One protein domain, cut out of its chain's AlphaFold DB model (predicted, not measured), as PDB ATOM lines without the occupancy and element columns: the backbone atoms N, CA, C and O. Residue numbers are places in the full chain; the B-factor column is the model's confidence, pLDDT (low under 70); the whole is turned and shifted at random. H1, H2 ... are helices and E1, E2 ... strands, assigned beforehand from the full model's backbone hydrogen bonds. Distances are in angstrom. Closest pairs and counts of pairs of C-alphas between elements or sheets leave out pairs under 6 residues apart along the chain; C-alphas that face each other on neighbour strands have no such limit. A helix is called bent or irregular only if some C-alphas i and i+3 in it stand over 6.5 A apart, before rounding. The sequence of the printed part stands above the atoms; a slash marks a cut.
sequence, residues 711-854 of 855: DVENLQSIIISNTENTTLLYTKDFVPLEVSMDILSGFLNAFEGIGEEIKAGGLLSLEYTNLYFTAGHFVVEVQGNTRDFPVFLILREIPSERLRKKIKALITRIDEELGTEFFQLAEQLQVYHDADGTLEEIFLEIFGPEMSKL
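This is residues 711 to 854 of the 855 residues of the protein "RelA_SpoT domain-containing protein" of Candidatus Lokiarchaeota archaeon (UniProt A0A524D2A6). A twisted sheet of five strands lies between two helical parts: H2 covers one face and H3a, the first arm of a long bent helix, covers the other. H4 packs on H3a away from the sheet, and the second arm, H3b, turns off beside the strands. The printed part has 144 residues, in the order H1 E1 E2 H2 E3 E4 E5 H3 H4 H5; the sheet runs E2 E1 E5 E4 E3, all antiparallel. The class is mixed, helices and strands, and the whole is compact, with a radius of gyration of the C-alphas of 14.3 A and spans of 39 by 32 by 26 A.

E3, residues 764 to 768, E4, residues 771 to 782, and E5, residues 785 to 795, form a meander, each strand the antiparallel neighbour of the one before. N 766 and O 773 are 2.9 A apart, and N 780 and O 787 2.9 A, within hydrogen-bond range. E1, residues 715 to 721, is the neighbour of E5, with N 719 and O 792 at 2.8 A. E2, residues 728 to 733, forms a hairpin with E1, with N 732 and O 718 at 2.9 A; E2 and E3 are the edge strands. H2, residues 741 to 755, is on the sheet at a height of 7.1 A, over E5 and E4; it runs only just slantwise to the strands, at 58 degrees to E4 on the local plane. H3, residues 801 to 827, was assigned as one helix by its hydrogen bonds, but is bent: C-alphas 817 and 820 are 8.0 A apart, and its arms H3a, residues 801 to 817, and H3b, residues 820 to 827, are about perpendicular at 79 degrees. H3a is on the opposite face from H2, at a height of 9.0 A, over E5 and only just over E4, with 3 C-alphas; the closest C-alphas of H3a and E4 are those of Asp 815 and Phe 778, 5.6 A. H3b stands at the sheet's level, height 0.4 A. H4, residues 838 to 847, is not on the sheet; it touches H3a, the closest C-alphas being those of Ile 846 and Lys 806, 6.4 A, at a shallow tilt of 25 degrees, opposite ways. H5, residues 849 to 853, touches H4 only at the corner, with C-alphas 851 and 844 at 6.3 A. H1, residues 711 to 714, only grazes the sheet. Every O i to N i+4 pair is within hydrogen-bond range in H3a, H3b and H4; H2 has 10 of 11, H5 has 0 of 1 but 2 of 2 O i to N i+3 pairs, and H1 is too short for an i+4 pair.

E4 is 35.0 A long, E5 32.1 A, H3a 24.3 A, H2 20.2 A and E1 17.5 A. H1 begins at C-alpha 711, (186.701, 354.191, 270.330); E4 ends at C-alpha 782, (212.245, 354.501, 248.527); H5 ends at C-alpha 853, (190.929, 365.678, 276.888).

The two C-alphas farthest apart, Asn 770 and Gln 783, are 42.1 A apart. The printed part has no cut and no long link. Mean pLDDT of the printed part is 70.1; 69 residues are under 70, among them 735 to 772.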
ATOM      1  N   ASP A 711     185.466 354.477 271.036       67.38
ATOM      2  CA  ASP A 711     186.701 354.191 270.330       67.38
ATOM      3  C   ASP A 711     187.873 354.966 270.959       67.38
ATOM      4  O   ASP A 711     188.981 354.442 271.035       67.38
ATOM      5  N   VAL A 712     187.616 356.169 271.490       69.88
ATOM      6  CA  VAL A 712     188.634 357.036 272.112       69.88
ATOM      7  C   VAL A 712     189.089 356.543 273.488       69.88
ATOM      8  O   VAL A 712     190.275 356.576 273.774       69.88
ATOM      9  N   GLU A 713     188.205 356.035 274.352       66.62
ATOM     10  CA  GLU A 713     188.661 355.449 275.643       66.62
ATOM     11  C   GLU A 713     189.195 354.034 275.466       66.62
ATOM     12  O   GLU A 713     189.881 353.539 276.358       66.62
ATOM     13  N   ASN A 714     188.859 353.364 274.357       70.94
ATOM     14  CA  ASN A 714     189.451 352.070 274.073       70.94
ATOM     15  C   ASN A 714     190.959 352.218 273.816       70.94
ATOM     16  O   ASN A 714     191.735 351.391 274.285       70.94
ATOM     17  N   LEU A 715     191.378 353.308 273.164       75.25
ATOM     18  CA  LEU A 715     192.781 353.644 272.913       75.25
ATOM     19  C   LEU A 715     193.553 353.878 274.215       75.25
ATOM     20  O   LEU A 715     193.260 354.796 274.975       75.25
ATOM     21  N   GLN A 716     194.559 353.040 274.459       79.25
ATOM     22  CA  GLN A 716     195.474 353.192 275.589       79.25
ATOM     23  C   GLN A 716     196.811 353.785 275.141       79.25
ATOM     24  O   GLN A 716     197.310 354.718 275.766       79.25
ATOM     25  N   SER A 717     197.371 353.268 274.048       80.25
ATOM     26  CA  SER A 717     198.654 353.713 273.501       80.25
ATOM     27  C   SER A 717     198.727 353.439 272.002       80.25
ATOM     28  O   SER A 717     198.120 352.477 271.519       80.25
ATOM     29  N   ILE A 718     199.463 354.280 271.278       83.56
ATOM     30  CA  ILE A 718     199.922 353.991 269.918       83.56
ATOM     31  C   ILE A 718     201.438 353.839 269.911       83.56
ATOM     32  O   ILE A 718     202.167 354.638 270.499       83.56
ATOM     33  N   ILE A 719     201.897 352.821 269.195       81.25
ATOM     34  CA  ILE A 719     203.301 352.489 269.045       81.25
ATOM     35  C   ILE A 719     203.591 352.258 267.563       81.25
ATOM     36  O   ILE A 719     202.880 351.514 266.892       81.25
ATOM     37  N   ILE A 720     204.652 352.879 267.059       82.25
ATOM     38  CA  ILE A 720     205.184 352.646 265.714       82.25
ATOM     39  C   ILE A 720     206.602 352.117 265.889       82.25
ATOM     40  O   ILE A 720     207.399 352.717 266.615       82.25
ATOM     41  N   SER A 721     206.924 350.994 265.252       77.38
ATOM     42  CA  SER A 721     208.248 350.371 265.369       77.38
ATOM     43  C   SER A 721     208.937 350.201 264.018       77.38
ATOM     44  O   SER A 721     208.315 350.261 262.963       77.38
ATOM     45  N   ASN A 722     210.245 349.966 264.050       74.12
ATOM     46  CA  ASN A 722     210.997 349.493 262.894       74.12
ATOM     47  C   ASN A 722     210.885 347.959 262.809       74.12
ATOM     48  O   ASN A 722     211.098 347.278 263.815       74.12
ATOM     49  N   THR A 723     210.544 347.425 261.634       65.19
ATOM     50  CA  THR A 723     210.438 345.979 261.385       65.19
ATOM     51  C   THR A 723     211.773 345.263 261.549       65.19
ATOM     52  O   THR A 723     211.812 344.246 262.217       65.19
ATOM     53  N   GLU A 724     212.885 345.813 261.056       66.00
ATOM     54  CA  GLU A 724     214.160 345.077 260.969       66.00
ATOM     55  C   GLU A 724     214.822 344.780 262.329       66.00
ATOM     56  O   GLU A 724     215.747 343.969 262.413       66.00
ATOM     57  N   ASN A 725     214.429 345.483 263.394       65.69
ATOM     58  CA  ASN A 725     215.105 345.391 264.692       65.69
ATOM     59  C   ASN A 725     214.220 345.679 265.913       65.69
ATOM     60  O   ASN A 725     214.760 345.887 266.999       65.69
ATOM     61  N   THR A 726     212.898 345.757 265.727       65.75
ATOM     62  CA  THR A 726     211.889 346.052 266.763       65.75
ATOM     63  C   THR A 726     212.113 347.332 267.582       65.75
ATOM     64  O   THR A 726     211.520 347.510 268.647       65.75
ATOM     65  N   THR A 727     212.916 348.278 267.079       72.62
ATOM     66  CA  THR A 727     213.139 349.568 267.752       72.62
ATOM     67  C   THR A 727     211.862 350.404 267.716       72.62
ATOM     68  O   THR A 727     211.256 350.568 266.656       72.62
ATOM     69  N   LEU A 728     211.455 350.954 268.863       75.06
ATOM     70  CA  LEU A 728     210.306 351.857 268.955       75.06
ATOM     71  C   LEU A 728     210.664 353.207 268.328       75.06
ATOM     72  O   LEU A 728     211.490 353.943 268.865       75.06
ATOM     73  N   LEU A 729     210.040 353.519 267.193       80.56
ATOM     74  CA  LEU A 729     210.204 354.799 266.509       80.56
ATOM     75  C   LEU A 729     209.313 355.856 267.149       80.56
ATOM     76  O   LEU A 729     209.757 356.973 267.353       80.56
ATOM     77  N   TYR A 730     208.081 355.511 267.515       83.81
ATOM     78  CA  TYR A 730     207.171 356.427 268.191       83.81
ATOM     79  C   TYR A 730     206.361 355.681 269.241       83.81
ATOM     80  O   TYR A 730     205.928 354.552 269.013       83.81
ATOM     81  N   THR A 731     206.141 356.325 270.381       80.69
ATOM     82  CA  THR A 731     205.212 355.852 271.403       80.69
ATOM     83  C   THR A 731     204.452 357.039 271.964       80.69
ATOM     84  O   THR A 731     205.048 358.068 272.300       80.69
ATOM     85  N   LYS A 732     203.136 356.901 272.071       80.31
ATOM     86  CA  LYS A 732     202.287 357.873 272.749       80.31
ATOM     87  C   LYS A 732     201.270 357.132 273.586       80.31
ATOM     88  O   LYS A 732     200.353 356.503 273.062       80.31
ATOM     89  N   ASP A 733     201.434 357.270 274.891       76.19
ATOM     90  CA  ASP A 733     200.485 356.767 275.866       76.19
ATOM     91  C   ASP A 733     199.407 357.824 276.103       76.19
ATOM     92  O   ASP A 733     199.698 358.962 276.475       76.19
ATOM     93  N   PHE A 734     198.155 357.441 275.877       71.19
ATOM     94  CA  PHE A 734     196.978 358.253 276.198       71.19
ATOM     95  C   PHE A 734     196.489 357.980 277.624       71.19
ATOM     96  O   PHE A 734     195.807 358.799 278.236       71.19
ATOM     97  N   VAL A 735     196.831 356.809 278.164       66.38
ATOM     98  CA  VAL A 735     196.530 356.391 279.533       66.38
ATOM     99  C   VAL A 735     197.790 355.745 280.118       66.38
ATOM    100  O   VAL A 735     198.444 354.983 279.410       66.38
ATOM    101  N   PRO A 736     198.136 355.985 281.401       62.97
ATOM    102  CA  PRO A 736     199.239 355.279 282.044       62.97
ATOM    103  C   PRO A 736     199.030 353.760 281.989       62.97
ATOM    104  O   PRO A 736     198.006 353.254 282.460       62.97
ATOM    105  N   LEU A 737     200.003 353.046 281.425       61.69
ATOM    106  CA  LEU A 737     199.990 351.597 281.231       61.69
ATOM    107  C   LEU A 737     201.235 350.976 281.867       61.69
ATOM    108  O   LEU A 737     202.353 351.396 281.585       61.69
ATOM    109  N   GLU A 738     201.052 349.929 282.669       59.25
ATOM    110  CA  GLU A 738     202.143 349.031 283.061       59.25
ATOM    111  C   GLU A 738     202.148 347.820 282.119       59.25
ATOM    112  O   GLU A 738     201.544 346.786 282.401       59.25
ATOM    113  N   VAL A 739     202.801 347.951 280.963       61.88
ATOM    114  CA  VAL A 739     203.056 346.826 280.048       61.88
ATOM    115  C   VAL A 739     204.542 346.483 280.115       61.88
ATOM    116  O   VAL A 739     205.394 347.346 279.925       61.88
ATOM    117  N   SER A 740     204.872 345.219 280.404       64.81
ATOM    118  CA  SER A 740     206.269 344.767 280.419       64.81
ATOM    119  C   SER A 740     206.890 344.878 279.023       64.81
ATOM    120  O   SER A 740     206.333 344.367 278.048       64.81
ATOM    121  N   MET A 741     208.075 345.487 278.936       62.66
ATOM    122  CA  MET A 741     208.830 345.624 277.684       62.66
ATOM    123  C   MET A 741     209.192 344.276 277.054       62.66
ATOM    124  O   MET A 741     209.230 344.174 275.832       62.66
ATOM    125  N   ASP A 742     209.384 343.228 277.858       65.00
ATOM    126  CA  ASP A 742     209.652 341.877 277.350       65.00
ATOM    127  C   ASP A 742     208.428 341.291 276.630       65.00
ATOM    128  O   ASP A 742     208.561 340.561 275.648       65.00
ATOM    129  N   ILE A 743     207.222 341.639 277.090       64.19
ATOM    130  CA  ILE A 743     205.957 341.202 276.486       64.19
ATOM    131  C   ILE A 743     205.704 341.978 275.198       64.19
ATOM    132  O   ILE A 743     205.376 341.369 274.181       64.19
ATOM    133  N   LEU A 744     205.905 343.300 275.230       65.69
ATOM    134  CA  LEU A 744     205.822 344.138 274.039       65.69
ATOM    135  C   LEU A 744     206.799 343.630 272.972       65.69
ATOM    136  O   LEU A 744     206.398 343.369 271.846       65.69
ATOM    137  N   SER A 745     208.055 343.385 273.351       65.25
ATOM    138  CA  SER A 745     209.080 342.832 272.464       65.25
ATOM    139  C   SER A 745     208.699 341.449 271.923       65.25
ATOM    140  O   SER A 745     208.785 341.212 270.721       65.25
ATOM    141  N   GLY A 746     208.204 340.544 272.774       67.25
ATOM    142  CA  GLY A 746     207.720 339.228 272.350       67.25
ATOM    143  C   GLY A 746     206.562 339.299 271.348       67.25
ATOM    144  O   GLY A 746     206.536 338.532 270.387       67.25
ATOM    145  N   PHE A 747     205.635 340.239 271.538       66.19
ATOM    146  CA  PHE A 747     204.528 340.484 270.616       66.19
ATOM    147  C   PHE A 747     205.003 341.073 269.282       66.19
ATOM    148  O   PHE A 747     204.595 340.583 268.232       66.19
ATOM    149  N   LEU A 748     205.893 342.073 269.319       63.78
ATOM    150  CA  LEU A 748     206.496 342.676 268.125       63.78
ATOM    151  C   LEU A 748     207.186 341.607 267.262       63.78
ATOM    152  O   LEU A 748     206.915 341.520 266.068       63.78
ATOM    153  N   ASN A 749     207.971 340.725 267.890       66.56
ATOM    154  CA  ASN A 749     208.638 339.607 267.213       66.56
ATOM    155  C   ASN A 749     207.640 338.592 266.618       66.56
ATOM    156  O   ASN A 749     207.868 338.040 265.545       66.56
ATOM    157  N   ALA A 750     206.528 338.314 267.307       62.62
ATOM    158  CA  ALA A 750     205.496 337.405 266.803       62.62
ATOM    159  C   ALA A 750     204.714 338.008 265.624       62.62
ATOM    160  O   ALA A 750     204.328 337.285 264.706       62.62
ATOM    161  N   PHE A 751     204.486 339.325 265.640       62.00
ATOM    162  CA  PHE A 751     203.813 340.032 264.558       62.00
ATOM    163  C   PHE A 751     204.671 340.094 263.293       62.00
ATOM    164  O   PHE A 751     204.131 339.905 262.210       62.00
ATOM    165  N   GLU A 752     205.989 340.268 263.416       59.75
ATOM    166  CA  GLU A 752     206.929 340.242 262.282       59.75
ATOM    167  C   GLU A 752     206.806 338.939 261.463       59.75
ATOM    168  O   GLU A 752     206.821 338.969 260.238       59.75
ATOM    169  N   GLY A 753     206.557 337.803 262.129       57.88
ATOM    170  CA  GLY A 753     206.365 336.504 261.470       57.88
ATOM    171  C   GLY A 753     204.966 336.233 260.888       57.88
ATOM    172  O   GLY A 753     204.821 335.303 260.102       57.88
ATOM    173  N   ILE A 754     203.934 336.995 261.275       54.94
ATOM    174  CA  ILE A 754     202.531 336.819 260.817       54.94
ATOM    175  C   ILE A 754     202.114 337.952 259.860       54.94
ATOM    176  O   ILE A 754     201.218 337.786 259.031       54.94
ATOM    177  N   GLY A 755     202.767 339.110 259.960       51.69
ATOM    178  CA  GLY A 755     202.472 340.330 259.215       51.69
ATOM    179  C   GLY A 755     202.623 340.183 257.702       51.69
ATOM    180  O   GLY A 755     201.846 340.801 256.978       51.69
ATOM    181  N   GLU A 756     203.521 339.309 257.232       51.97
ATOM    182  CA  GLU A 756     203.699 339.000 255.802       51.97
ATOM    183  C   GLU A 756     202.428 338.414 255.144       51.97
ATOM    184  O   GLU A 756     202.237 338.543 253.934       51.97
ATOM    185  N   GLU A 757     201.518 337.804 255.917       52.12
ATOM    186  CA  GLU A 757     200.245 337.264 255.407       52.12
ATOM    187  C   GLU A 757     199.090 338.290 255.421       52.12
ATOM    188  O   GLU A 757     198.012 338.039 254.864       52.12
ATOM    189  N   ILE A 758     199.283 339.461 256.036       54.12
ATOM    190  CA  ILE A 758     198.261 340.507 256.152       54.12
ATOM    191  C   ILE A 758     198.372 341.433 254.935       54.12
ATOM    192  O   ILE A 758     199.397 342.054 254.703       54.12
ATOM    193  N   LYS A 759     197.307 341.572 254.136       53.31
ATOM    194  CA  LYS A 759     197.291 342.554 253.031       53.31
ATOM    195  C   LYS A 759     197.393 343.986 253.575       53.31
ATOM    196  O   LYS A 759     196.812 344.258 254.625       53.31
ATOM    197  N   ALA A 760     197.994 344.905 252.815       46.19
ATOM    198  CA  ALA A 760     197.983 346.340 253.122       46.19
ATOM    199  C   ALA A 760     196.563 346.819 253.502       46.19
ATOM    200  O   ALA A 760     195.597 346.641 252.750       46.19
ATOM    201  N   GLY A 761     196.417 347.362 254.716       47.09
ATOM    202  CA  GLY A 761     195.131 347.780 255.292       47.09
ATOM    203  C   GLY A 761     194.289 346.680 255.966       47.09
ATOM    204  O   GLY A 761     193.101 346.915 256.226       47.09
ATOM    205  N   GLY A 762     194.854 345.496 256.220       52.19
ATOM    206  CA  GLY A 762     194.308 344.463 257.107       52.19
ATOM    207  C   GLY A 762     194.686 344.710 258.573       52.19
ATOM    208  O   GLY A 762     195.752 345.245 258.858       52.19
ATOM    209  N   LEU A 763     193.800 344.341 259.504       59.84
ATOM    210  CA  LEU A 763     194.005 344.508 260.948       59.84
ATOM    211  C   LEU A 763     194.014 343.142 261.633       59.84
ATOM    212  O   LEU A 763     193.039 342.394 261.515       59.84
ATOM    213  N   LEU A 764     195.073 342.848 262.384       62.53
ATOM    214  CA  LEU A 764     195.126 341.705 263.296       62.53
ATOM    215  C   LEU A 764     194.803 342.195 264.708       62.53
ATOM    216  O   LEU A 764     195.391 343.178 265.151       62.53
ATOM    217  N   SER A 765     193.898 341.516 265.413       57.53
ATOM    218  CA  SER A 765     193.615 341.793 266.825       57.53
ATOM    219  C   SER A 765     193.885 340.543 267.660       57.53
ATOM    220  O   SER A 765     193.348 339.481 267.345       57.53
ATOM    221  N   LEU A 766     194.689 340.668 268.715       59.34
ATOM    222  CA  LEU A 766     195.039 339.578 269.633       59.34
ATOM    223  C   LEU A 766     194.724 339.978 271.080       59.34
ATOM    224  O   LEU A 766     195.001 341.106 271.484       59.34
ATOM    225  N   GLU A 767     194.137 339.059 271.847       49.19
ATOM    226  CA  GLU A 767     193.805 339.253 273.264       49.19
ATOM    227  C   GLU A 767     194.930 338.726 274.159       49.19
ATOM    228  O   GLU A 767     195.378 337.589 273.989       49.19
ATOM    229  N   TYR A 768     195.363 339.521 275.138       54.69
ATOM    230  CA  TYR A 768     196.338 339.088 276.135       54.69
ATOM    231  C   TYR A 768     196.120 339.784 277.483       54.69
ATOM    232  O   TYR A 768     196.111 341.009 277.560       54.69
ATOM    233  N   THR A 769     195.946 338.992 278.551       46.75
ATOM    234  CA  THR A 769     195.862 339.448 279.959       46.75
ATOM    235  C   THR A 769     195.004 340.708 280.171       46.75
ATOM    236  O   THR A 769     195.387 341.586 280.939       46.75
ATOM    237  N   ASN A 770     193.852 340.803 279.492       53.31
ATOM    238  CA  ASN A 770     192.881 341.916 279.526       53.31
ATOM    239  C   ASN A 770     193.196 343.163 278.671       53.31
ATOM    240  O   ASN A 770     192.546 344.191 278.858       53.31
ATOM    241  N   LEU A 771     194.151 343.095 277.743       59.03
ATOM    242  CA  LEU A 771     194.375 344.109 276.709       59.03
ATOM    243  C   LEU A 771     194.246 343.482 275.317       59.03
ATOM    244  O   LEU A 771     194.521 342.297 275.114       59.03
ATOM    245  N   TYR A 772     193.842 344.299 274.351       66.12
ATOM    246  CA  TYR A 772     193.744 343.933 272.946       66.12
ATOM    247  C   TYR A 772     194.811 344.669 272.152       66.12
ATOM    248  O   TYR A 772     194.854 345.893 272.123       66.12
ATOM    249  N   PHE A 773     195.655 343.920 271.460       70.12
ATOM    250  CA  PHE A 773     196.654 344.483 270.564       70.12
ATOM    251  C   PHE A 773     196.077 344.472 269.164       70.12
ATOM    252  O   PHE A 773     195.774 343.402 268.640       70.12
ATOM    253  N   THR A 774     195.884 345.650 268.575       67.75
ATOM    254  CA  THR A 774     195.474 345.772 267.177       67.75
ATOM    255  C   THR A 774     196.615 346.329 266.358       67.75
ATOM    256  O   THR A 774     197.166 347.371 266.697       67.75
ATOM    257  N   ALA A 775     196.964 345.630 265.288       69.25
ATOM    258  CA  ALA A 775     198.119 345.947 264.472       69.25
ATOM    259  C   ALA A 775     197.731 346.052 262.996       69.25
ATOM    260  O   ALA A 775     196.967 345.228 262.484       69.25
ATOM    261  N   GLY A 776     198.273 347.064 262.329       70.06
ATOM    262  CA  GLY A 776     198.337 347.166 260.874       70.06
ATOM    263  C   GLY A 776     199.748 347.577 260.457       70.06
ATOM    264  O   GLY A 776     200.619 347.737 261.307       70.06
ATOM    265  N   HIS A 777     199.987 347.754 259.164       69.31
ATOM    266  CA  HIS A 777     201.245 348.304 258.665       69.31
ATOM    267  C   HIS A 777     200.981 349.300 257.540       69.31
ATOM    268  O   HIS A 777     199.942 349.226 256.873       69.31
ATOM    269  N   PHE A 778     201.934 350.200 257.335       71.69
ATOM    270  CA  PHE A 778     202.033 351.025 256.139       71.69
ATOM    271  C   PHE A 778     203.371 350.787 255.435       71.69
ATOM    272  O   PHE A 778     204.305 350.257 256.045       71.69
ATOM    273  N   VAL A 779     203.430 351.121 254.144       68.94
ATOM    274  CA  VAL A 779     204.497 350.681 253.242       68.94
ATOM    275  C   VAL A 779     205.096 351.877 252.525       68.94
ATOM    276  O   VAL A 779     204.428 352.530 251.730       68.94
ATOM    277  N   VAL A 780     206.392 352.107 252.726       70.38
ATOM    278  CA  VAL A 780     207.097 353.231 252.106       70.38
ATOM    279  C   VAL A 780     208.062 352.701 251.049       70.38
ATOM    280  O   VAL A 780     208.909 351.847 251.324       70.38
ATOM    281  N   GLU A 781     207.936 353.204 249.820       67.81
ATOM    282  CA  GLU A 781     208.781 352.817 248.688       67.81
ATOM    283  C   GLU A 781     209.851 353.889 248.434       67.81
ATOM    284  O   GLU A 781     209.550 355.010 248.016       67.81
ATOM    285  N   VAL A 782     211.123 353.558 248.683       61.06
ATOM    286  CA  VAL A 782     212.245 354.501 248.527       61.06
ATOM    287  C   VAL A 782     213.379 353.840 247.752       61.06
ATOM    288  O   VAL A 782     213.896 352.794 248.132       61.06
ATOM    289  N   GLN A 783     213.776 354.454 246.631       59.25
ATOM    290  CA  GLN A 783     214.861 353.974 245.754       59.25
ATOM    291  C   GLN A 783     214.705 352.511 245.280       59.25
ATOM    292  O   GLN A 783     215.693 351.824 245.033       59.25
ATOM    293  N   GLY A 784     213.463 352.042 245.114       61.53
ATOM    294  CA  GLY A 784     213.160 350.684 244.646       61.53
ATOM    295  C   GLY A 784     213.205 349.604 245.730       61.53
ATOM    296  O   GLY A 784     213.058 348.432 245.397       61.53
ATOM    297  N   ASN A 785     213.385 349.988 247.000       61.84
ATOM    298  CA  ASN A 785     213.209 349.108 248.150       61.84
ATOM    299  C   ASN A 785     211.916 349.469 248.887       61.84
ATOM    300  O   ASN A 785     211.666 350.632 249.207       61.84
ATOM    301  N   THR A 786     211.118 348.447 249.169       67.19
ATOM    302  CA  THR A 786     209.882 348.534 249.946       67.19
ATOM    303  C   THR A 786     210.206 348.269 251.414       67.19
ATOM    304  O   THR A 786     210.856 347.266 251.714       67.19
ATOM    305  N   ARG A 787     209.793 349.161 252.322       72.00
ATOM    306  CA  ARG A 787     209.913 348.949 253.772       72.00
ATOM    307  C   ARG A 787     208.561 349.056 254.464       72.00
ATOM    308  O   ARG A 787     207.806 349.987 254.192       72.00
ATOM    309  N   ASP A 788     208.328 348.136 255.395       73.19
ATOM    310  CA  ASP A 788     207.092 348.041 256.169       73.19
ATOM    311  C   ASP A 788     207.280 348.617 257.574       73.19
ATOM    312  O   ASP A 788     208.240 348.284 258.278       73.19
ATOM    313  N   PHE A 789     206.331 349.447 257.999       75.25
ATOM    314  CA  PHE A 789     206.275 350.024 259.340       75.25
ATOM    315  C   PHE A 789     205.000 349.556 260.034       75.25
ATOM    316  O   PHE A 789     203.899 349.914 259.597       75.25
ATOM    317  N   PRO A 790     205.087 348.757 261.110       73.00
ATOM    318  CA  PRO A 790     203.912 348.290 261.797       73.00
ATOM    319  C   PRO A 790     203.443 349.346 262.805       73.00
ATOM    320  O   PRO A 790     204.226 349.932 263.559       73.00
ATOM    321  N   VAL A 791     202.134 349.572 262.811       78.62
ATOM    322  CA  VAL A 791     201.437 350.465 263.735       78.62
ATOM    323  C   VAL A 791     200.628 349.612 264.689       78.62
ATOM    324  O   VAL A 791     199.723 348.879 264.281       78.62
ATOM    325  N   PHE A 792     200.939 349.742 265.968       77.50
ATOM    326  CA  PHE A 792     200.304 349.017 267.048       77.50
ATOM    327  C   PHE A 792     199.455 349.961 267.872       77.50
ATOM    328  O   PHE A 792     199.920 350.994 268.347       77.50
ATOM    329  N   LEU A 793     198.208 349.572 268.080       79.56
ATOM    330  CA  LEU A 793     197.319 350.219 269.019       79.56
ATOM    331  C   LEU A 793     197.046 349.246 270.153       79.56
ATOM    332  O   LEU A 793     196.544 348.136 269.939       79.56
ATOM    333  N   ILE A 794     197.386 349.681 271.362       80.31
ATOM    334  CA  ILE A 794     197.026 348.982 272.587       80.31
ATOM    335  C   ILE A 794     195.633 349.458 272.968       80.31
ATOM    336  O   ILE A 794     195.400 350.650 273.186       80.31
ATOM    337  N   LEU A 795     194.710 348.510 273.020       75.12
ATOM    338  CA  LEU A 795     193.305 348.722 273.302       75.12
ATOM    339  C   LEU A 795     192.921 348.027 274.605       75.12
ATOM    340  O   LEU A 795     193.490 347.000 274.977       75.12
ATOM    341  N   ARG A 796     191.933 348.575 275.301       67.56
ATOM    342  CA  ARG A 796     191.386 347.978 276.523       67.56
ATOM    343  C   ARG A 796     190.402 346.841 276.232       67.56
ATOM    344  O   ARG A 796     190.317 345.886 276.993       67.56
ATOM    345  N   GLU A 797     189.655 346.958 275.145       63.28
ATOM    346  CA  GLU A 797     188.548 346.095 274.730       63.28
ATOM    347  C   GLU A 797     188.635 345.806 273.217       63.28
ATOM    348  O   GLU A 797     189.385 346.457 272.478       63.28
ATOM    349  N   ILE A 798     187.868 344.822 272.731       62.91
ATOM    350  CA  ILE A 798     187.846 344.439 271.309       62.91
ATOM    351  C   ILE A 798     187.479 345.663 270.454       62.91
ATOM    352  O   ILE A 798     186.475 346.321 270.733       62.91
ATOM    353  N   PRO A 799     188.227 345.978 269.376       62.94
ATOM    354  CA  PRO A 799     187.890 347.118 268.541       62.94
ATOM    355  C   PRO A 799     186.580 346.909 267.778       62.94
ATOM    356  O   PRO A 799     186.431 345.935 267.024       62.94
ATOM    357  N   SER A 800     185.681 347.887 267.918       60.84
ATOM    358  CA  SER A 800     184.443 348.007 267.143       60.84
ATOM    359  C   SER A 800     184.740 348.110 265.636       60.84
ATOM    360  O   SER A 800     185.839 348.490 265.228       60.84
ATOM    361  N   GLU A 801     183.767 347.815 264.766       59.19
ATOM    362  CA  GLU A 801     183.952 348.010 263.316       59.19
ATOM    363  C   GLU A 801     184.231 349.486 262.973       59.19
ATOM    364  O   GLU A 801     185.014 349.788 262.070       59.19
ATOM    365  N   ARG A 802     183.650 350.416 263.743       64.81
ATOM    366  CA  ARG A 802     183.907 351.854 263.630       64.81
ATOM    367  C   ARG A 802     185.351 352.194 264.003       64.81
ATOM    368  O   ARG A 802     186.015 352.858 263.210       64.81
ATOM    369  N   LEU A 803     185.860 351.676 265.126       71.31
ATOM    370  CA  LEU A 803     187.258 351.839 265.525       71.31
ATOM    371  C   LEU A 803     188.191 351.233 264.481       71.31
ATOM    372  O   LEU A 803     189.162 351.871 264.106       71.31
ATOM    373  N   ARG A 804     187.877 350.055 263.931       70.12
ATOM    374  CA  ARG A 804     188.665 349.451 262.841       70.12
ATOM    375  C   ARG A 804     188.727 350.361 261.613       70.12
ATOM    376  O   ARG A 804     189.803 350.525 261.044       70.12
ATOM    377  N   LYS A 805     187.608 350.984 261.221       70.69
ATOM    378  CA  LYS A 805     187.571 351.968 260.122       70.69
ATOM    379  C   LYS A 805     188.404 353.212 260.449       70.69
ATOM    380  O   LYS A 805     189.183 353.632 259.599       70.69
ATOM    381  N   LYS A 806     188.304 353.754 261.670       80.25
ATOM    382  CA  LYS A 806     189.118 354.896 262.130       80.25
ATOM    383  C   LYS A 806     190.612 354.570 262.185       80.25
ATOM    384  O   LYS A 806     191.410 355.337 261.671       80.25
ATOM    385  N   ILE A 807     190.992 353.414 262.732       80.56
ATOM    386  CA  ILE A 807     192.381 352.928 262.758       80.56
ATOM    387  C   ILE A 807     192.913 352.788 261.333       80.56
ATOM    388  O   ILE A 807     194.018 353.229 261.044       80.56
ATOM    389  N   LYS A 808     192.125 352.209 260.421       78.00
ATOM    390  CA  LYS A 808     192.531 352.091 259.021       78.00
ATOM    391  C   LYS A 808     192.735 353.464 258.375       78.00
ATOM    392  O   LYS A 808     193.726 353.650 257.677       78.00
ATOM    393  N   ALA A 809     191.831 354.411 258.626       81.94
ATOM    394  CA  ALA A 809     191.978 355.787 258.160       81.94
ATOM    395  C   ALA A 809     193.241 356.452 258.735       81.94
ATOM    396  O   ALA A 809     193.973 357.086 257.986       81.94
ATOM    397  N   LEU A 810     193.535 356.238 260.024       85.62
ATOM    398  CA  LEU A 810     194.742 356.739 260.686       85.62
ATOM    399  C   LEU A 810     196.006 356.200 260.021       85.62
ATOM    400  O   LEU A 810     196.848 356.984 259.606       85.62
ATOM    401  N   ILE A 811     196.118 354.879 259.881       82.19
ATOM    402  CA  ILE A 811     197.292 354.239 259.272       82.19
ATOM    403  C   ILE A 811     197.494 354.736 257.837       82.19
ATOM    404  O   ILE A 811     198.612 355.072 257.468       82.19
ATOM    405  N   THR A 812     196.412 354.833 257.056       81.38
ATOM    406  CA  THR A 812     196.467 355.331 255.668       81.38
ATOM    407  C   THR A 812     196.997 356.762 255.618       81.38
ATOM    408  O   THR A 812     197.815 357.093 254.772       81.38
ATOM    409  N   ARG A 813     196.565 357.616 256.547       84.44
ATOM    410  CA  ARG A 813     196.963 359.022 256.549       84.44
ATOM    411  C   ARG A 813     198.387 359.246 257.055       84.44
ATOM    412  O   ARG A 813     199.093 360.087 256.517       84.44
ATOM    413  N   ILE A 814     198.826 358.457 258.038       84.00
ATOM    414  CA  ILE A 814     200.228 358.434 258.485       84.00
ATOM    415  C   ILE A 814     201.151 358.033 257.327       84.00
ATOM    416  O   ILE A 814     202.196 358.651 257.152       84.00
ATOM    417  N   ASP A 815     200.760 357.030 256.538       81.81
ATOM    418  CA  ASP A 815     201.507 356.594 255.352       81.81
ATOM    419  C   ASP A 815     201.684 357.738 254.345       81.81
ATOM    420  O   ASP A 815     202.802 358.078 253.956       81.81
ATOM    421  N   GLU A 816     200.569 358.382 253.987       82.31
ATOM    422  CA  GLU A 816     200.523 359.454 252.991       82.31
ATOM    423  C   GLU A 816     201.279 360.719 253.427       82.31
ATOM    424  O   GLU A 816     201.923 361.356 252.591       82.31
ATOM    425  N   GLU A 817     201.214 361.094 254.711       85.56
ATOM    426  CA  GLU A 817     201.747 362.372 255.204       85.56
ATOM    427  C   GLU A 817     203.132 362.261 255.873       85.56
ATOM    428  O   GLU A 817     203.957 363.155 255.696       85.56
ATOM    429  N   LEU A 818     203.424 361.176 256.605       84.31
ATOM    430  CA  LEU A 818     204.623 361.043 257.456       84.31
ATOM    431  C   LEU A 818     205.553 359.883 257.066       84.31
ATOM    432  O   LEU A 818     206.660 359.778 257.599       84.31
ATOM    433  N   GLY A 819     205.152 359.004 256.140       82.06
ATOM    434  CA  GLY A 819     205.896 357.776 255.830       82.06
ATOM    435  C   GLY A 819     207.378 358.003 255.489       82.06
ATOM    436  O   GLY A 819     208.253 357.261 255.941       82.06
ATOM    437  N   THR A 820     207.696 359.082 254.766       80.81
ATOM    438  CA  THR A 820     209.088 359.421 254.406       80.81
ATOM    439  C   THR A 820     209.933 359.822 255.621       80.81
ATOM    440  O   THR A 820     211.126 359.516 255.668       80.81
ATOM    441  N   GLU A 821     209.341 360.490 256.610       80.69
ATOM    442  CA  GLU A 821     210.043 360.915 257.826       80.69
ATOM    443  C   GLU A 821     210.380 359.702 258.692       80.69
ATOM    444  O   GLU A 821     211.549 359.492 259.029       80.69
ATOM    445  N   PHE A 822     209.394 358.832 258.945       81.50
ATOM    446  CA  PHE A 822     209.616 357.569 259.656       81.50
ATOM    447  C   PHE A 822     210.705 356.718 258.997       81.50
ATOM    448  O   PHE A 822     211.540 356.144 259.699       81.50
ATOM    449  N   PHE A 823     210.756 356.695 257.661       76.50
ATOM    450  CA  PHE A 823     211.816 356.021 256.917       76.50
ATOM    451  C   PHE A 823     213.214 356.583 257.221       76.50
ATOM    452  O   PHE A 823     214.119 355.821 257.569       76.50
ATOM    453  N   GLN A 824     213.399 357.904 257.134       78.25
ATOM    454  CA  GLN A 824     214.703 358.535 257.378       78.25
ATOM    455  C   GLN A 824     215.199 358.315 258.815       78.25
ATOM    456  O   GLN A 824     216.393 358.103 259.036       78.25
ATOM    457  N   LEU A 825     214.291 358.338 259.793       75.50
ATOM    458  CA  LEU A 825     214.610 358.084 261.202       75.50
ATOM    459  C   LEU A 825     214.956 356.622 261.478       75.50
ATOM    460  O   LEU A 825     215.877 356.341 262.251       75.50
ATOM    461  N   ALA A 826     214.261 355.694 260.821       71.62
ATOM    462  CA  ALA A 826     214.521 354.268 260.951       71.62
ATOM    463  C   ALA A 826     215.920 353.880 260.448       71.62
ATOM    464  O   ALA A 826     216.588 353.085 261.112       71.62
ATOM    465  N   GLU A 827     216.406 354.480 259.351       72.81
ATOM    466  CA  GLU A 827     217.793 354.289 258.882       72.81
ATOM    467  C   GLU A 827     218.837 354.763 259.905       72.81
ATOM    468  O   GLU A 827     219.951 354.240 259.954       72.81
ATOM    469  N   GLN A 828     218.484 355.740 260.743       73.56
ATOM    470  CA  GLN A 828     219.385 356.329 261.734       73.56
ATOM    471  C   GLN A 828     219.287 355.675 263.121       73.56
ATOM    472  O   GLN A 828     220.047 356.051 264.014       73.56
ATOM    473  N   LEU A 829     218.407 354.680 263.301       66.31
ATOM    474  CA  LEU A 829     218.157 353.979 264.572       66.31
ATOM    475  C   LEU A 829     217.756 354.911 265.737       66.31
ATOM    476  O   LEU A 829     218.125 354.663 266.886       66.31
ATOM    477  N   GLN A 830     217.017 355.990 265.455       71.00
ATOM    478  CA  GLN A 830     216.591 356.988 266.452       71.00
ATOM    479  C   GLN A 830     215.086 356.915 266.778       71.00
ATOM    480  O   GLN A 830     214.317 356.266 266.074       71.00
ATOM    481  N   VAL A 831     214.675 357.599 267.855       72.62
ATOM    482  CA  VAL A 831     213.266 357.806 268.244       72.62
ATOM    483  C   VAL A 831     212.730 359.065 267.554       72.62
ATOM    484  O   VAL A 831     213.377 360.111 267.587       72.62
ATOM    485  N   TYR A 832     211.545 358.974 266.954       77.81
ATOM    486  CA  TYR A 832     210.793 360.099 266.409       77.81
ATOM    487  C   TYR A 832     210.103 360.888 267.525       77.81
ATOM    488  O   TYR A 832     209.346 360.344 268.332       77.81
ATOM    489  N   HIS A 833     210.334 362.198 267.529       72.38
ATOM    490  CA  HIS A 833     209.618 363.152 268.364       72.38
ATOM    491  C   HIS A 833     208.771 364.049 267.462       72.38
ATOM    492  O   HIS A 833     209.323 364.811 266.673       72.38
ATOM    493  N   ASP A 834     207.448 363.969 267.610       76.38
ATOM    494  CA  ASP A 834     206.472 364.780 266.870       76.38
ATOM    495  C   ASP A 834     206.483 366.239 267.367       76.38
ATOM    496  O   ASP A 834     205.605 366.673 268.108       76.38
ATOM    497  N   ALA A 835     207.555 366.975 267.059       70.62
ATOM    498  CA  ALA A 835     207.828 368.297 267.628       70.62
ATOM    499  C   ALA A 835     206.850 369.382 267.151       70.62
ATOM    500  O   ALA A 835     206.543 370.299 267.915       70.62
ATOM    501  N   ASP A 836     206.359 369.252 265.917       74.50
ATOM    502  CA  ASP A 836     205.424 370.194 265.296       74.50
ATOM    503  C   ASP A 836     203.951 369.764 265.468       74.50
ATOM    504  O   ASP A 836     203.051 370.507 265.085       74.50
ATOM    505  N   GLY A 837     203.696 368.605 266.094       77.88
ATOM    506  CA  GLY A 837     202.353 368.113 266.424       77.88
ATOM    507  C   GLY A 837     201.564 367.528 265.249       77.88
ATOM    508  O   GLY A 837     200.354 367.347 265.365       77.88
ATOM    509  N   THR A 838     202.205 367.231 264.118       84.19
ATOM    510  CA  THR A 838     201.539 366.745 262.899       84.19
ATOM    511  C   THR A 838     200.788 365.436 263.135       84.19
ATOM    512  O   THR A 838     199.648 365.274 262.700       84.19
ATOM    513  N   LEU A 839     201.399 364.491 263.859       82.81
ATOM    514  CA  LEU A 839     200.731 363.231 264.176       82.81
ATOM    515  C   LEU A 839     199.547 363.484 265.118       82.81
ATOM    516  O   LEU A 839     198.478 362.906 264.930       82.81
ATOM    517  N   GLU A 840     199.710 364.382 266.091       81.31
ATOM    518  CA  GLU A 840     198.632 364.812 266.987       81.31
ATOM    519  C   GLU A 840     197.447 365.441 266.226       81.31
ATOM    520  O   GLU A 840     196.295 365.109 266.515       81.31
ATOM    521  N   GLU A 841     197.700 366.261 265.203       84.88
ATOM    522  CA  GLU A 841     196.663 366.844 264.341       84.88
ATOM    523  C   GLU A 841     195.894 365.780 263.544       84.88
ATOM    524  O   GLU A 841     194.659 365.758 263.588       84.88
ATOM    525  N   ILE A 842     196.599 364.847 262.888       86.06
ATOM    526  CA  ILE A 842     195.978 363.718 262.167       86.06
ATOM    527  C   ILE A 842     195.096 362.902 263.125       86.06
ATOM    528  O   ILE A 842     193.976 362.500 262.788       86.06
ATOM    529  N   PHE A 843     195.578 362.678 264.348       79.62
ATOM    530  CA  PHE A 843     194.826 361.987 265.389       79.62
ATOM    531  C   PHE A 843     193.548 362.730 265.782       79.62
ATOM    532  O   PHE A 843     192.474 362.119 265.823       79.62
ATOM    533  N   LEU A 844     193.645 364.030 266.067       80.75
ATOM    534  CA  LEU A 844     192.508 364.868 266.450       80.75
ATOM    535  C   LEU A 844     191.453 364.942 265.342       80.75
ATOM    536  O   LEU A 844     190.258 364.944 265.638       80.75
ATOM    537  N   GLU A 845     191.867 364.947 264.076       82.81
ATOM    538  CA  GLU A 845     190.944 364.952 262.942       82.81
ATOM    539  C   GLU A 845     190.157 363.636 262.823       82.81
ATOM    540  O   GLU A 845     188.943 363.647 262.612       82.81
ATOM    541  N   ILE A 846     190.824 362.490 262.994       82.31
ATOM    542  CA  ILE A 846     190.220 361.165 262.772       82.31
ATOM    543  C   ILE A 846     189.391 360.695 263.971       82.31
ATOM    544  O   ILE A 846     188.313 360.107 263.812       82.31
ATOM    545  N   PHE A 847     189.892 360.924 265.183       77.19
ATOM    546  CA  PHE A 847     189.253 360.469 266.420       77.19
ATOM    547  C   PHE A 847     188.392 361.545 267.079       77.19
ATOM    548  O   PHE A 847     187.584 361.230 267.954       77.19
ATOM    549  N   GLY A 848     188.486 362.779 266.591       74.62
ATOM    550  CA  GLY A 848     187.673 363.901 267.017       74.62
ATOM    551  C   GLY A 848     188.260 364.659 268.213       74.62
ATOM    552  O   GLY A 848     189.191 364.203 268.883       74.62
ATOM    553  N   PRO A 849     187.661 365.816 268.542       65.81
ATOM    554  CA  PRO A 849     188.189 366.741 269.543       65.81
ATOM    555  C   PRO A 849     188.149 366.193 270.976       65.81
ATOM    556  O   PRO A 849     188.797 366.748 271.855       65.81
ATOM    557  N   GLU A 850     187.415 365.110 271.258       61.66
ATOM    558  CA  GLU A 850     187.403 364.503 272.598       61.66
ATOM    559  C   GLU A 850     188.762 363.908 272.997       61.66
ATOM    560  O   GLU A 850     189.057 363.847 274.191       61.66
ATOM    561  N   MET A 851     189.602 363.537 272.023       69.56
ATOM    562  CA  MET A 851     190.978 363.079 272.256       69.56
ATOM    563  C   MET A 851     191.834 364.126 272.971       69.56
ATOM    564  O   MET A 851     192.680 363.763 273.782       69.56
ATOM    565  N   SER A 852     191.591 365.420 272.741       64.75
ATOM    566  CA  SER A 852     192.365 366.485 273.391       64.75
ATOM    567  C   SER A 852     192.143 366.548 274.906       64.75
ATOM    568  O   SER A 852     192.791 367.330 275.585       64.75
ATOM    569  N   LYS A 853     191.160 365.808 275.441       62.59
ATOM    570  CA  LYS A 853     190.929 365.678 276.888       62.59
ATOM    571  C   LYS A 853     191.772 364.563 277.519       62.59
ATOM    572  O   LYS A 853     191.843 364.504 278.745       62.59
ATOM    573  N   LEU A 854     192.297 363.644 276.704       60.62
ATOM    574  CA  LEU A 854     193.203 362.565 277.113       60.62
ATOM    575  C   LEU A 854     194.671 362.982 277.027       60.62
ATOM    576  O   LEU A 854     195.460 362.567 277.872       60.62
TER     577      LEU A 854